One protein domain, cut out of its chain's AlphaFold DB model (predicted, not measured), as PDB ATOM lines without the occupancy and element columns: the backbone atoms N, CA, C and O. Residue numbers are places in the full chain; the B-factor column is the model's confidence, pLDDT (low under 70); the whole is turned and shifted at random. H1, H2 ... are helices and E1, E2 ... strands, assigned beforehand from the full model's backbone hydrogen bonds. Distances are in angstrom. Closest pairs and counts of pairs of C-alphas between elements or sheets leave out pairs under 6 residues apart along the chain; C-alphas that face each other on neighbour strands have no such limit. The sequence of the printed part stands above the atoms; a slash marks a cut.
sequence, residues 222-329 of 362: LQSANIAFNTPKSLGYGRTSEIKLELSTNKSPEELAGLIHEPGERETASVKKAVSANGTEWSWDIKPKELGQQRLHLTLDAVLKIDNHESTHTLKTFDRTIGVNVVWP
ATOM      1  N   LEU A 222      13.092 -11.204 -45.062       86.38
ATOM      2  CA  LEU A 222      12.973 -12.364 -44.179       86.38
ATOM      3  C   LEU A 222      13.873 -12.222 -42.953       86.38
ATOM      4  O   LEU A 222      15.086 -12.040 -43.067       86.38
ATOM      5  N   GLN A 223      13.275 -12.395 -41.776       89.69
ATOM      6  CA  GLN A 223      14.016 -12.440 -40.526       89.69
ATOM      7  C   GLN A 223      14.912 -13.687 -40.500       89.69
ATOM      8  O   GLN A 223      14.486 -14.801 -40.827       89.69
ATOM      9  N   SER A 224      16.169 -13.512 -40.097       91.88
ATOM     10  CA  SER A 224      17.056 -14.640 -39.817       91.88
ATOM     11  C   SER A 224      16.534 -15.428 -38.613       91.88
ATOM     12  O   SER A 224      16.140 -14.852 -37.600       91.88
ATOM     13  N   ALA A 225      16.546 -16.751 -38.719       93.94
ATOM     14  CA  ALA A 225      16.269 -17.680 -37.637       93.94
ATOM     15  C   ALA A 225      17.478 -18.580 -37.407       93.94
ATOM     16  O   ALA A 225      18.236 -18.878 -38.329       93.94
ATOM     17  N   ASN A 226      17.628 -19.045 -36.177       96.00
ATOM     18  CA  ASN A 226      18.600 -20.060 -35.826       96.00
ATOM     19  C   ASN A 226      17.913 -21.424 -35.831       96.00
ATOM     20  O   ASN A 226      16.739 -21.544 -35.465       96.00
ATOM     21  N   ILE A 227      18.659 -22.438 -36.250       96.50
ATOM     22  CA  ILE A 227      18.274 -23.837 -36.152       96.50
ATOM     23  C   ILE A 227      19.302 -24.603 -35.331       96.50
ATOM     24  O   ILE A 227      20.495 -24.293 -35.376       96.50
ATOM     25  N   ALA A 228      18.833 -25.621 -34.619       97.88
ATOM     26  CA  ALA A 228      19.662 -26.644 -34.003       97.88
ATOM     27  C   ALA A 228      19.071 -28.024 -34.302       97.88
ATOM     28  O   ALA A 228      17.852 -28.172 -34.358       97.88
ATOM     29  N   PHE A 229      19.917 -29.030 -34.500       98.06
ATOM     30  CA  PHE A 229      19.486 -30.414 -34.716       98.06
ATOM     31  C   PHE A 229      20.535 -31.408 -34.201       98.06
ATOM     32  O   PHE A 229      21.720 -31.074 -34.118       98.06
ATOM     33  N   ASN A 230      20.127 -32.630 -33.844       98.12
ATOM     34  CA  ASN A 230      21.071 -33.702 -33.503       98.12
ATOM     35  C   ASN A 230      21.513 -34.505 -34.738       98.12
ATOM     36  O   ASN A 230      20.760 -34.736 -35.683       98.12
ATOM     37  N   THR A 231      22.761 -34.971 -34.700       97.25
ATOM     38  CA  THR A 231      23.420 -35.766 -35.740       97.25
ATOM     39  C   THR A 231      24.040 -37.028 -35.119       97.25
ATOM     40  O   THR A 231      25.130 -36.997 -34.535       97.25
ATOM     41  N   PRO A 232      23.355 -38.183 -35.168       96.12
ATOM     42  CA  PRO A 232      23.910 -39.417 -34.628       96.12
ATOM     43  C   PRO A 232      25.051 -39.920 -35.523       96.12
ATOM     44  O   PRO A 232      24.839 -40.271 -36.680       96.12
ATOM     45  N   LYS A 233      26.272 -40.015 -34.979       96.06
ATOM     46  CA  LYS A 233      27.432 -40.576 -35.708       96.06
ATOM     47  C   LYS A 233      27.299 -42.075 -35.971       96.06
ATOM     48  O   LYS A 233      27.852 -42.590 -36.942       96.06
ATOM     49  N   SER A 234      26.564 -42.773 -35.111       94.38
ATOM     50  CA  SER A 234      26.322 -44.205 -35.225       94.38
ATOM     51  C   SER A 234      24.873 -44.548 -34.916       94.38
ATOM     52  O   SER A 234      24.313 -44.024 -33.954       94.38
ATOM     53  N   LEU A 235      24.305 -45.485 -35.674       94.31
ATOM     54  CA  LEU A 235      22.998 -46.075 -35.387       94.31
ATOM     55  C   LEU A 235      23.117 -47.590 -35.262       94.31
ATOM     56  O   LEU A 235      23.861 -48.231 -36.002       94.31
ATOM     57  N   GLY A 236      22.355 -48.172 -34.341       93.44
ATOM     58  CA  GLY A 236      22.236 -49.622 -34.246       93.44
ATOM     59  C   GLY A 236      21.313 -50.159 -35.337       93.44
ATOM     60  O   GLY A 236      20.193 -49.667 -35.487       93.44
ATOM     61  N   TYR A 237      21.745 -51.188 -36.067       93.69
ATOM     62  CA  TYR A 237      20.897 -51.857 -37.058       93.69
ATOM     63  C   TYR A 237      19.549 -52.283 -36.453       93.69
ATOM     64  O   TYR A 237      19.498 -52.953 -35.417       93.69
ATOM     65  N   GLY A 238      18.449 -51.866 -37.087       90.88
ATOM     66  CA  GLY A 238      17.092 -52.170 -36.632       90.88
ATOM     67  C   GLY A 238      16.623 -51.436 -35.367       90.88
ATOM     68  O   GLY A 238      15.509 -51.715 -34.915       90.88
ATOM     69  N   ARG A 239      17.404 -50.502 -34.804       91.62
ATOM     70  CA  ARG A 239      16.962 -49.636 -33.698       91.62
ATOM     71  C   ARG A 239      16.439 -48.306 -34.224       91.62
ATOM     72  O   ARG A 239      16.989 -47.761 -35.175       91.62
ATOM     73  N   THR A 240      15.387 -47.797 -33.598       95.25
ATOM     74  CA  THR A 240      14.888 -46.450 -33.873       95.25
ATOM     75  C   THR A 240      15.749 -45.430 -33.133       95.25
ATOM     76  O   THR A 240      16.122 -45.666 -31.983       95.25
ATOM     77  N   SER A 241      16.072 -44.326 -33.795       95.31
ATOM     78  CA  SER A 241      16.659 -43.133 -33.189       95.31
ATOM     79  C   SER A 241      15.834 -41.928 -33.600       95.31
ATOM     80  O   SER A 241      15.375 -41.868 -34.737       95.31
ATOM     81  N   GLU A 242      15.691 -40.971 -32.698       97.00
ATOM     82  CA  GLU A 242      14.980 -39.726 -32.964       97.00
ATOM     83  C   GLU A 242      15.955 -38.673 -33.511       97.00
ATOM     84  O   GLU A 242      17.062 -38.494 -32.987       97.00
ATOM     85  N   ILE A 243      15.563 -38.001 -34.594       97.12
ATOM     86  CA  ILE A 243      16.185 -36.769 -35.079       97.12
ATOM     87  C   ILE A 243      15.236 -35.630 -34.745       97.12
ATOM     88  O   ILE A 243      14.117 -35.593 -35.252       97.12
ATOM     89  N   LYS A 244      15.699 -34.693 -33.929       97.62
ATOM     90  CA  LYS A 244      14.964 -33.513 -33.501       97.62
ATOM     91  C   LYS A 244      15.609 -32.264 -34.092       97.62
ATOM     92  O   LYS A 244      16.826 -32.094 -34.004       97.62
ATOM     93  N   LEU A 245      14.793 -31.402 -34.694       97.06
ATOM     94  CA  LEU A 245      15.184 -30.093 -35.212       97.06
ATOM     95  C   LEU A 245      14.348 -29.003 -34.546       97.06
ATOM     96  O   LEU A 245      13.119 -29.023 -34.583       97.06
ATOM     97  N   GLU A 246      15.046 -28.023 -33.992       96.50
ATOM     98  CA  GLU A 246      14.486 -26.855 -33.326       96.50
ATOM     99  C   GLU A 246      14.806 -25.601 -34.132       96.50
ATOM    100  O   GLU A 246      15.948 -25.397 -34.549       96.50
ATOM    101  N   LEU A 247      13.810 -24.739 -34.337       95.00
ATOM    102  CA  LEU A 247      13.952 -23.499 -35.095       95.00
ATOM    103  C   LEU A 247      13.340 -22.321 -34.338       95.00
ATOM    104  O   LEU A 247      12.160 -22.337 -33.980       95.00
ATOM    105  N   SER A 248      14.112 -21.249 -34.155       94.00
ATOM    106  CA  SER A 248      13.645 -20.032 -33.478       94.00
ATOM    107  C   SER A 248      14.290 -18.765 -34.032       94.00
ATOM    108  O   SER A 248      15.470 -18.744 -34.365       94.00
ATOM    109  N   THR A 249      13.521 -17.680 -34.085       93.62
ATOM    110  CA  THR A 249      14.018 -16.328 -34.396       93.62
ATOM    111  C   THR A 249      14.562 -15.599 -33.167       93.62
ATOM    112  O   THR A 249      15.247 -14.593 -33.317       93.62
ATOM    113  N   ASN A 250      14.247 -16.084 -31.958       94.50
ATOM    114  CA  ASN A 250      14.454 -15.340 -30.709       94.50
ATOM    115  C   ASN A 250      15.439 -16.020 -29.747       94.50
ATOM    116  O   ASN A 250      15.782 -15.429 -28.731       94.50
ATOM    117  N   LYS A 251      15.846 -17.264 -30.032       95.62
ATOM    118  CA  LYS A 251      16.801 -18.022 -29.212       95.62
ATOM    119  C   LYS A 251      18.161 -18.069 -29.900       95.62
ATOM    120  O   LYS A 251      18.222 -18.138 -31.136       95.62
ATOM    121  N   SER A 252      19.233 -18.046 -29.115       96.75
ATOM    122  CA  SER A 252      20.584 -18.230 -29.651       96.75
ATOM    123  C   SER A 252      20.786 -19.674 -30.148       96.75
ATOM    124  O   SER A 252      20.051 -20.581 -29.738       96.75
ATOM    125  N   PRO A 253      21.773 -19.923 -31.026       97.56
ATOM    126  CA  PRO A 253      22.139 -21.279 -31.437       97.56
ATOM    127  C   PRO A 253      22.421 -22.223 -30.251       97.56
ATOM    128  O   PRO A 253      21.997 -23.377 -30.262       97.56
ATOM    129  N   GLU A 254      23.089 -21.732 -29.207       97.88
ATOM    130  CA  GLU A 254      23.463 -22.500 -28.013       97.88
ATOM    131  C   GLU A 254      22.244 -22.833 -27.150       97.88
ATOM    132  O   GLU A 254      22.107 -23.967 -26.688       97.88
ATOM    133  N   GLU A 255      21.334 -21.872 -26.967       97.25
ATOM    134  CA  GLU A 255      20.068 -22.103 -26.268       97.25
ATOM    135  C   GLU A 255      19.230 -23.160 -26.987       97.25
ATOM    136  O   GLU A 255      18.684 -24.047 -26.335       97.25
ATOM    137  N   LEU A 256      19.150 -23.098 -28.323       97.31
ATOM    138  CA  LEU A 256      18.444 -24.098 -29.126       97.31
ATOM    139  C   LEU A 256      19.084 -25.479 -29.015       97.31
ATOM    140  O   LEU A 256      18.374 -26.460 -28.800       97.31
ATOM    141  N   ALA A 257      20.412 -25.566 -29.094       97.56
ATOM    142  CA  ALA A 257      21.121 -26.824 -28.885       97.56
ATOM    143  C   ALA A 257      20.856 -27.397 -27.478       97.56
ATOM    144  O   ALA A 257      20.704 -28.608 -27.324       97.56
ATOM    145  N   GLY A 258      20.731 -26.543 -26.458       97.38
ATOM    146  CA  GLY A 258      20.390 -26.946 -25.090       97.38
ATOM    147  C   GLY A 258      19.012 -27.605 -24.936       97.38
ATOM    148  O   GLY A 258      18.824 -28.376 -23.996       97.38
ATOM    149  N   LEU A 259      18.075 -27.353 -25.860       96.88
ATOM    150  CA  LEU A 259      16.734 -27.964 -25.871       96.88
ATOM    151  C   LEU A 259      16.718 -29.374 -26.478       96.88
ATOM    152  O   LEU A 259      15.724 -30.088 -26.359       96.88
ATOM    153  N   ILE A 260      17.798 -29.776 -27.149       97.06
ATOM    154  CA  ILE A 260      17.890 -31.073 -27.816       97.06
ATOM    155  C   ILE A 260      18.533 -32.066 -26.854       97.06
ATOM    156  O   ILE A 260      19.753 -32.080 -26.661       97.06
ATOM    157  N   HIS A 261      17.711 -32.911 -26.240       97.06
ATOM    158  CA  HIS A 261      18.169 -33.936 -25.301       97.06
ATOM    159  C   HIS A 261      18.548 -35.258 -25.985       97.06
ATOM    160  O   HIS A 261      19.182 -36.106 -25.357       97.06
ATOM    161  N   GLU A 262      18.256 -35.379 -27.281       95.88
ATOM    162  CA  GLU A 262      18.441 -36.612 -28.040       95.88
ATOM    163  C   GLU A 262      19.906 -36.941 -28.344       95.88
ATOM    164  O   GLU A 262      20.748 -36.043 -28.463       95.88
ATOM    165  N   PRO A 263      20.245 -38.242 -28.468       94.12
ATOM    166  CA  PRO A 263      21.615 -38.670 -28.700       94.12
ATOM    167  C   PRO A 263      22.147 -38.165 -30.045       94.12
ATOM    168  O   PRO A 263      21.447 -38.137 -31.059       94.12
ATOM    169  N   GLY A 264      23.434 -37.823 -30.061       95.31
ATOM    170  CA  GLY A 264      24.140 -37.345 -31.247       95.31
ATOM    171  C   GLY A 264      24.942 -36.077 -30.979       95.31
ATOM    172  O   GLY A 264      24.876 -35.489 -29.900       95.31
ATOM    173  N   GLU A 265      25.729 -35.667 -31.969       96.94
ATOM    174  CA  GLU A 265      26.365 -34.350 -31.957       96.94
ATOM    175  C   GLU A 265      25.320 -33.291 -32.315       96.94
ATOM    176  O   GLU A 265      24.501 -33.499 -33.208       96.94
ATOM    177  N   ARG A 266      25.310 -32.167 -31.601       97.94
ATOM    178  CA  ARG A 266      24.375 -31.073 -31.865       97.94
ATOM    179  C   ARG A 266      25.019 -30.113 -32.847       97.94
ATOM    180  O   ARG A 266      26.075 -29.559 -32.552       97.94
ATOM    181  N   GLU A 267      24.382 -29.919 -33.986       97.69
ATOM    182  CA  GLU A 267      24.789 -28.927 -34.974       97.69
ATOM    183  C   GLU A 267      23.821 -27.744 -34.939       97.69
ATOM    184  O   GLU A 267      22.638 -27.894 -34.622       97.69
ATOM    185  N   THR A 268      24.327 -26.558 -35.269       97.50
ATOM    186  CA  THR A 268      23.532 -25.335 -35.369       97.50
ATOM    187  C   THR A 268      23.805 -24.627 -36.690       97.50
ATOM    188  O   THR A 268      24.876 -24.772 -37.283       97.50
ATOM    189  N   ALA A 269      22.825 -23.871 -37.180       96.44
ATOM    190  CA  ALA A 269      22.979 -23.025 -38.361       96.44
ATOM    191  C   ALA A 269      22.018 -21.830 -38.305       96.44
ATOM    192  O   ALA A 269      21.037 -21.844 -37.565       96.44
ATOM    193  N   SER A 270      22.276 -20.807 -39.116       93.75
ATOM    194  CA  SER A 270      21.344 -19.695 -39.322       93.75
ATOM    195  C   SER A 270      20.706 -19.805 -40.705       93.75
ATOM    196  O   SER A 270      21.393 -20.024 -41.702       93.75
ATOM    197  N   VAL A 271      19.388 -19.645 -40.765       92.62
ATOM    198  CA  VAL A 271      18.570 -19.762 -41.979       92.62
ATOM    199  C   VAL A 271      17.669 -18.538 -42.110       92.62
ATOM    200  O   VAL A 271      17.273 -17.940 -41.114       92.62
ATOM    201  N   LYS A 272      17.297 -18.153 -43.331       89.19
ATOM    202  CA  LYS A 272      16.263 -17.123 -43.528       89.19
ATOM    203  C   LYS A 272      14.882 -17.756 -43.352       89.19
ATOM    204  O   LYS A 272      14.588 -18.751 -44.012       89.19
ATOM    205  N   LYS A 273      14.037 -17.207 -42.472       80.38
ATOM    206  CA  LYS A 273      12.708 -17.755 -42.144       80.38
ATOM    207  C   LYS A 273      11.615 -16.793 -42.602       80.38
ATOM    208  O   LYS A 273      11.671 -15.601 -42.332       80.38
ATOM    209  N   ALA A 274      10.580 -17.342 -43.236       73.31
ATOM    210  CA  ALA A 274       9.368 -16.612 -43.613       73.31
ATOM    211  C   ALA A 274       8.154 -16.884 -42.718       73.31
ATOM    212  O   ALA A 274       7.017 -16.618 -43.088       73.31
ATOM    213  N   VAL A 275       8.384 -17.479 -41.553       65.94
ATOM    214  CA  VAL A 275       7.348 -18.109 -40.733       65.94
ATOM    215  C   VAL A 275       7.268 -17.413 -39.375       65.94
ATOM    216  O   VAL A 275       8.256 -16.860 -38.899       65.94
ATOM    217  N   SER A 276       6.067 -17.443 -38.789       61.97
ATOM    218  CA  SER A 276       5.629 -16.712 -37.596       61.97
ATOM    219  C   SER A 276       6.627 -16.715 -36.427       61.97
ATOM    220  O   SER A 276       7.458 -17.614 -36.276       61.97
ATOM    221  N   ALA A 277       6.507 -15.692 -35.573       66.12
ATOM    222  CA  ALA A 277       7.380 -15.408 -34.429       66.12
ATOM    223  C   ALA A 277       7.490 -16.541 -33.387       66.12
ATOM    224  O   ALA A 277       8.317 -16.463 -32.479       66.12
ATOM    225  N   ASN A 278       6.682 -17.596 -33.511       78.75
ATOM    226  CA  ASN A 278       6.716 -18.739 -32.615       78.75
ATOM    227  C   ASN A 278       7.752 -19.764 -33.105       78.75
ATOM    228  O   ASN A 278       7.914 -19.996 -34.309       78.75
ATOM    229  N   GLY A 279       8.479 -20.362 -32.157       84.44
ATOM    230  CA  GLY A 279       9.399 -21.461 -32.440       84.44
ATOM    231  C   GLY A 279       8.684 -22.610 -33.150       84.44
ATOM    232  O   GLY A 279       7.472 -22.783 -33.007       84.44
ATOM    233  N   THR A 280       9.418 -23.358 -33.964       91.38
ATOM    234  CA  THR A 280       8.887 -24.529 -34.665       91.38
ATOM    235  C   THR A 280       9.790 -25.715 -34.381       91.38
ATOM    236  O   THR A 280      11.009 -25.600 -34.493       91.38
ATOM    237  N   GLU A 281       9.170 -26.825 -34.005       93.94
ATOM    238  CA  GLU A 281       9.833 -28.068 -33.632       93.94
ATOM    239  C   GLU A 281       9.403 -29.163 -34.608       93.94
ATOM    240  O   GLU A 281       8.216 -29.288 -34.937       93.94
ATOM    241  N   TRP A 282      10.368 -29.955 -35.061       96.19
ATOM    242  CA  TRP A 282      10.125 -31.169 -35.831       96.19
ATOM    243  C   TRP A 282      10.898 -32.332 -35.222       96.19
ATOM    244  O   TRP A 282      12.049 -32.178 -34.813       96.19
ATOM    245  N   SER A 283      10.271 -33.505 -35.211       95.94
ATOM    246  CA  SER A 283      10.886 -34.752 -34.774       95.94
ATOM    247  C   SER A 283      10.582 -35.871 -35.769       95.94
ATOM    248  O   SER A 283       9.465 -35.972 -36.290       95.94
ATOM    249  N   TRP A 284      11.593 -36.692 -36.052       97.44
ATOM    250  CA  TRP A 284      11.505 -37.844 -36.938       97.44
ATOM    251  C   TRP A 284      12.157 -39.074 -36.316       97.44
ATOM    252  O   TRP A 284      13.337 -39.063 -35.971       97.44
ATOM    253  N   ASP A 285      11.420 -40.178 -36.305       97.38
ATOM    254  CA  ASP A 285      11.945 -41.494 -35.958       97.38
ATOM    255  C   ASP A 285      12.594 -42.167 -37.173       97.38
ATOM    256  O   ASP A 285      11.932 -42.482 -38.168       97.38
ATOM    257  N   ILE A 286      13.894 -42.446 -37.085       96.44
ATOM    258  CA  ILE A 286      14.659 -43.124 -38.136       96.44
ATOM    259  C   ILE A 286      15.086 -44.525 -37.703       96.44
ATOM    260  O   ILE A 286      15.605 -44.737 -36.609       96.44
ATOM    261  N   LYS A 287      14.901 -45.508 -38.592       96.75
ATOM    262  CA  LYS A 287      15.305 -46.904 -38.372       96.75
ATOM    263  C   LYS A 287      16.158 -47.397 -39.545       96.75
ATOM    264  O   LYS A 287      15.622 -47.547 -40.647       96.75
ATOM    265  N   PRO A 288      17.457 -47.682 -39.344       95.81
ATOM    266  CA  PRO A 288      18.319 -48.144 -40.418       95.81
ATOM    267  C   PRO A 288      17.960 -49.578 -40.824       95.81
ATOM    268  O   PRO A 288      17.713 -50.441 -39.974       95.81
ATOM    269  N   LYS A 289      17.942 -49.816 -42.139       95.44
ATOM    270  CA  LYS A 289      17.627 -51.115 -42.763       95.44
ATOM    271  C   LYS A 289      18.845 -51.833 -43.333       95.44
ATOM    272  O   LYS A 289      18.747 -53.002 -43.676       95.44
ATOM    273  N   GLU A 290      19.970 -51.138 -43.433       95.00
ATOM    274  CA  GLU A 290      21.212 -51.635 -44.012       95.00
ATOM    275  C   GLU A 290      22.380 -51.242 -43.115       95.00
ATOM    276  O   GLU A 290      22.329 -50.227 -42.419       95.00
ATOM    277  N   LEU A 291      23.416 -52.075 -43.110       95.31
ATOM    278  CA  LEU A 291      24.636 -51.864 -42.335       95.31
ATOM    279  C   LEU A 291      25.604 -50.926 -43.067       95.31
ATOM    280  O   LEU A 291      25.476 -50.689 -44.267       95.31
ATOM    281  N   GLY A 292      26.616 -50.449 -42.344       95.31
ATOM    282  CA  GLY A 292      27.701 -49.646 -42.898       95.31
ATOM    283  C   GLY A 292      27.361 -48.162 -43.010       95.31
ATOM    284  O   GLY A 292      26.481 -47.649 -42.321       95.31
ATOM    285  N   GLN A 293      28.101 -47.450 -43.858       97.25
ATOM    286  CA  GLN A 293      27.968 -46.003 -43.995       97.25
ATOM    287  C   GLN A 293      26.706 -45.635 -44.783       97.25
ATOM    288  O   GLN A 293      26.559 -45.993 -45.948       97.25
ATOM    289  N   GLN A 294      25.828 -44.872 -44.148       97.50
ATOM    290  CA  GLN A 294      24.564 -44.386 -44.685       97.50
ATOM    291  C   GLN A 294      24.539 -42.851 -44.665       97.50
ATOM    292  O   GLN A 294      25.346 -42.202 -43.989       97.50
ATOM    293  N   ARG A 295      23.626 -42.254 -45.435       97.44
ATOM    294  CA  ARG A 295      23.451 -40.798 -45.524       97.44
ATOM    295  C   ARG A 295      21.998 -40.432 -45.260       97.44
ATOM    296  O   ARG A 295      21.101 -41.015 -45.860       97.44
ATOM    297  N   LEU A 296      21.781 -39.453 -44.392       96.12
ATOM    298  CA  LEU A 296      20.478 -38.831 -44.179       96.12
ATOM    299  C   LEU A 296      20.511 -37.433 -44.787       96.12
ATOM    300  O   LEU A 296      21.444 -36.674 -44.535       96.12
ATOM    301  N   HIS A 297      19.510 -37.101 -45.590       96.12
ATOM    302  CA  HIS A 297      19.379 -35.781 -46.198       96.12
ATOM    303  C   HIS A 297      18.303 -35.001 -45.456       96.12
ATOM    304  O   HIS A 297      17.140 -35.400 -45.452       96.12
ATOM    305  N   LEU A 298      18.707 -33.906 -44.819       95.44
ATOM    306  CA  LEU A 298      17.830 -33.003 -44.096       95.44
ATOM    307  C   LEU A 298      17.716 -31.700 -44.883       95.44
ATOM    308  O   LEU A 298      18.689 -30.959 -45.012       95.44
ATOM    309  N   THR A 299      16.522 -31.431 -45.403       93.94
ATOM    310  CA  THR A 299      16.212 -30.207 -46.146       93.94
ATOM    311  C   THR A 299      15.097 -29.448 -45.451       93.94
ATOM    312  O   THR A 299      14.064 -30.034 -45.125       93.94
ATOM    313  N   LEU A 300      15.296 -28.147 -45.249       91.12
ATOM    314  CA  LEU A 300      14.240 -27.246 -44.807       91.12
ATOM    315  C   LEU A 300      13.891 -26.315 -45.960       91.12
ATOM    316  O   LEU A 300      14.748 -25.581 -46.460       91.12
ATOM    317  N   ASP A 301      12.620 -26.336 -46.338       88.75
ATOM    318  CA  ASP A 301      12.086 -25.476 -47.376       88.75
ATOM    319  C   ASP A 301      11.055 -24.512 -46.777       88.75
ATOM    320  O   ASP A 301      10.124 -24.916 -46.076       88.75
ATOM    321  N   ALA A 302      11.205 -23.220 -47.056       84.00
ATOM    322  CA  ALA A 302      10.214 -22.213 -46.709       84.00
ATOM    323  C   ALA A 302       9.166 -22.120 -47.821       84.00
ATOM    324  O   ALA A 302       9.508 -21.869 -48.976       84.00
ATOM    325  N   VAL A 303       7.890 -22.286 -47.468       82.44
ATOM    326  CA  VAL A 303       6.768 -22.083 -48.391       82.44
ATOM    327  C   VAL A 303       6.221 -20.671 -48.200       82.44
ATOM    328  O   VAL A 303       5.603 -20.370 -47.180       82.44
ATOM    329  N   LEU A 304       6.455 -19.805 -49.183       79.88
ATOM    330  CA  LEU A 304       5.903 -18.453 -49.229       79.88
ATOM    331  C   LEU A 304       4.557 -18.452 -49.951       79.88
ATOM    332  O   LEU A 304       4.435 -19.013 -51.042       79.88
ATOM    333  N   LYS A 305       3.574 -17.767 -49.365       77.06
ATOM    334  CA  LYS A 305       2.364 -17.324 -50.064       77.06
ATOM    335  C   LYS A 305       2.524 -15.834 -50.352       77.06
ATOM    336  O   LYS A 305       2.646 -15.055 -49.412       77.06
ATOM    337  N   ILE A 306       2.576 -15.469 -51.627       78.56
ATOM    338  CA  ILE A 306       2.584 -14.075 -52.091       78.56
ATOM    339  C   ILE A 306       1.131 -13.731 -52.455       78.56
ATOM    340  O   ILE A 306       0.432 -14.588 -52.988       78.56
ATOM    341  N   ASP A 307       0.658 -12.544 -52.077       63.25
ATOM    342  CA  ASP A 307      -0.757 -12.145 -52.038       63.25
ATOM    343  C   ASP A 307      -1.656 -12.634 -53.193       63.25
ATOM    344  O   ASP A 307      -1.301 -12.568 -54.367       63.25
ATOM    345  N   ASN A 308      -2.873 -13.062 -52.815       52.47
ATOM    346  CA  ASN A 308      -4.090 -13.367 -53.598       52.47
ATOM    347  C   ASN A 308      -3.981 -14.255 -54.858       52.47
ATOM    348  O   ASN A 308      -4.998 -14.583 -55.471       52.47
ATOM    349  N   HIS A 309      -2.783 -14.691 -55.224       53.28
ATOM    350  CA  HIS A 309      -2.539 -15.718 -56.220       53.28
ATOM    351  C   HIS A 309      -1.996 -16.945 -55.488       53.28
ATOM    352  O   HIS A 309      -0.992 -16.869 -54.790       53.28
ATOM    353  N   GLU A 310      -2.659 -18.093 -55.622       54.12
ATOM    354  CA  GLU A 310      -2.344 -19.342 -54.902       54.12
ATOM    355  C   GLU A 310      -0.978 -19.975 -55.266       54.12
ATOM    356  O   GLU A 310      -0.761 -21.167 -55.053       54.12
ATOM    357  N   SER A 311      -0.027 -19.216 -55.816       59.22
ATOM    358  CA  SER A 311       1.319 -19.709 -56.091       59.22
ATOM    359  C   SER A 311       2.120 -19.833 -54.797       59.22
ATOM    360  O   SER A 311       2.561 -18.843 -54.212       59.22
ATOM    361  N   THR A 312       2.332 -21.074 -54.364       74.19
ATOM    362  CA  THR A 312       3.294 -21.430 -53.324       74.19
ATOM    363  C   THR A 312       4.705 -21.410 -53.902       74.19
ATOM    364  O   THR A 312       5.012 -22.125 -54.857       74.19
ATOM    365  N   HIS A 313       5.590 -20.600 -53.322       73.12
ATOM    366  CA  HIS A 313       7.012 -20.634 -53.661       73.12
ATOM    367  C   HIS A 313       7.776 -21.401 -52.589       73.12
ATOM    368  O   HIS A 313       7.789 -20.995 -51.429       73.12
ATOM    369  N   THR A 314       8.419 -22.496 -52.991       79.19
ATOM    370  CA  THR A 314       9.295 -23.298 -52.134       79.19
ATOM    371  C   THR A 314      10.722 -22.779 -52.267       79.19
ATOM    372  O   THR A 314      11.335 -22.884 -53.330       79.19
ATOM    373  N   LEU A 315      11.248 -22.193 -51.198       80.38
ATOM    374  CA  LEU A 315      12.621 -21.716 -51.124       80.38
ATOM    375  C   LEU A 315      13.426 -22.649 -50.238       80.38
ATOM    376  O   LEU A 315      13.128 -22.791 -49.056       80.38
ATOM    377  N   LYS A 316      14.471 -23.242 -50.799       83.50
ATOM    378  CA  LYS A 316      15.390 -24.093 -50.052       83.50
ATOM    379  C   LYS A 316      16.239 -23.233 -49.119       83.50
ATOM    380  O   LYS A 316      17.096 -22.484 -49.588       83.50
ATOM    381  N   THR A 317      15.973 -23.297 -47.817       86.44
ATOM    382  CA  THR A 317      16.652 -22.464 -46.806       86.44
ATOM    383  C   THR A 317      17.785 -23.205 -46.112       86.44
ATOM    384  O   THR A 317      18.717 -22.565 -45.627       86.44
ATOM    385  N   PHE A 318      17.735 -24.537 -46.097       92.94
ATOM    386  CA  PHE A 318      18.755 -25.378 -45.484       92.94
ATOM    387  C   PHE A 318      18.870 -26.730 -46.190       92.94
ATOM    388  O   PHE A 318      17.865 -27.325 -46.578       92.94
ATOM    389  N   ASP A 319      20.100 -27.222 -46.329       95.12
ATOM    390  CA  ASP A 319      20.406 -28.559 -46.835       95.12
ATOM    391  C   ASP A 319      21.632 -29.113 -46.124       95.12
ATOM    392  O   ASP A 319      22.721 -28.531 -46.184       95.12
ATOM    393  N   ARG A 320      21.453 -30.250 -45.457       96.31
ATOM    394  CA  ARG A 320      22.522 -30.953 -44.762       96.31
ATOM    395  C   ARG A 320      22.453 -32.436 -45.063       96.31
ATOM    396  O   ARG A 320      21.428 -33.087 -44.889       96.31
ATOM    397  N   THR A 321      23.598 -32.989 -45.449       96.88
ATOM    398  CA  THR A 321      23.796 -34.438 -45.513       96.88
ATOM    399  C   THR A 321      24.486 -34.901 -44.235       96.88
ATOM    400  O   THR A 321      25.630 -34.525 -43.981       96.88
ATOM    401  N   ILE A 322      23.807 -35.724 -43.442       96.62
ATOM    402  CA  ILE A 322      24.322 -36.317 -42.205       96.62
ATOM    403  C   ILE A 322      24.868 -37.706 -42.542       96.62
ATOM    404  O   ILE A 322      24.137 -38.583 -43.004       96.62
ATOM    405  N   GLY A 323      26.170 -37.906 -42.338       96.62
ATOM    406  CA  GLY A 323      26.807 -39.213 -42.476       96.62
ATOM    407  C   GLY A 323      26.615 -40.039 -41.210       96.62
ATOM    408  O   GLY A 323      26.995 -39.598 -40.130       96.62
ATOM    409  N   VAL A 324      26.060 -41.239 -41.347       96.50
ATOM    410  CA  VAL A 324      25.753 -42.117 -40.216       96.50
ATOM    411  C   VAL A 324      26.382 -43.480 -40.447       96.50
ATOM    412  O   VAL A 324      26.198 -44.075 -41.506       96.50
ATOM    413  N   ASN A 325      27.102 -44.010 -39.462       96.62
ATOM    414  CA  ASN A 325      27.601 -45.379 -39.529       96.62
ATOM    415  C   ASN A 325      26.616 -46.341 -38.852       96.62
ATOM    416  O   ASN A 325      26.441 -46.309 -37.632       96.62
ATOM    417  N   VAL A 326      25.968 -47.205 -39.627       95.50
ATOM    418  CA  VAL A 326      25.090 -48.239 -39.085       95.50
ATOM    419  C   VAL A 326      25.934 -49.430 -38.665       95.50
ATOM    420  O   VAL A 326      26.425 -50.206 -39.488       95.50
ATOM    421  N   VAL A 327      26.084 -49.578 -37.358       94.62
ATOM    422  CA  VAL A 327      26.830 -50.678 -36.763       94.62
ATOM    423  C   VAL A 327      25.893 -51.834 -36.449       94.62
ATOM    424  O   VAL A 327      24.701 -51.653 -36.160       94.62
ATOM    425  N   TRP A 328      26.444 -53.046 -36.484       89.25
ATOM    426  CA  TRP A 328      25.766 -54.172 -35.863       89.25
ATOM    427  C   TRP A 328      25.491 -53.809 -34.407       89.25
ATOM    428  O   TRP A 328      26.392 -53.307 -33.736       89.25
ATOM    429  N   PRO A 329      24.266 -54.021 -33.907       75.25
ATOM    430  CA  PRO A 329      23.993 -53.786 -32.510       75.25
ATOM    431  C   PRO A 329      24.972 -54.625 -31.692       75.25
ATOM    432  O   PRO A 329      25.142 -55.816 -31.969       75.25
TER     433      PRO A 329
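Overview. This is residues 222 to 329 of the 362 residues of an uncharacterized protein of Verrucomicrobia bacterium (UniProt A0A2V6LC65). Two sheets lie partly face to face as a flat sandwich: E4, E1, E3, E5 in one layer and E2, E7, E6 in the other, with short helix H1 on the outside of the four-stranded sheet. The long hairpin E6 and E7 makes the longest axis. The printed part has 108 residues, with seven named strands and one named helix in the order E1 E2 E3 H1 E4 E5 E6 E7; the class is mostly strand. Sheet E4-E1-E3-E5 is antiparallel, sheet E2-E7-E6 mixed. The whole is only just loose, close to compact, with a radius of gyration of the C-alphas of 15.8 A and spans of 53 by 31 by 16 A.

Along the chain. E4 is residues 265 to 273, 23.8 A long; E1, residues 223 to 231, 25.6 A, begins at C-alpha (14.016, -12.440, -40.526). E3 is residues 241 to 248, 23.3 A, and E5 residues 280 to 286, 19.8 A. H1 is residues 253 to 258. E2 is residues 234 to 236, E6 residues 292 to 305, 41.7 A, and E7 residues 312 to 327, 41.0 A, ending at C-alpha (26.830, -50.678, -36.763).

Arrangement. The first sheet is twisted. N 227 and O 269 join E1 to E4 within hydrogen-bond range at 2.8 A, N 228 and O 246 E1 to E3 at 2.9 A, N 243 and O 284 E3 to E5 at 2.8 A. H1, with every O i to N i+4 pair within range, is on this sheet at a height of 7.3 A, over E1; the closest C-alphas are Ala 228 and Ala 257, 5.3 A. E3, H1 and E4 form a split strand-helix-strand unit, two strands running the same way with E1 between them, its crossover right-handed. The sandwich's facing parts are 9.6 A centre to centre; E4 and E7 come closest at C-alphas Val 271 and Thr 317, 5.9 A. Between the antiparallel neighbours E6 and E7, a hairpin, N 298 and O 320 are within hydrogen-bond range at 2.8 A; between the parallel neighbours E2 and E7, N 235 and O 325 are within hydrogen-bond range at 3.0 A. E7 bends by 58 degrees at residue 317.

Size, cuts and confidence. The C-alphas farthest apart, Asn 308 and Trp 328, are 53.6 A apart. The printed part has no cut and no long link. Mean pLDDT of the printed part is 90.3; residues 275 to 277 and 307 to 311 are under 70.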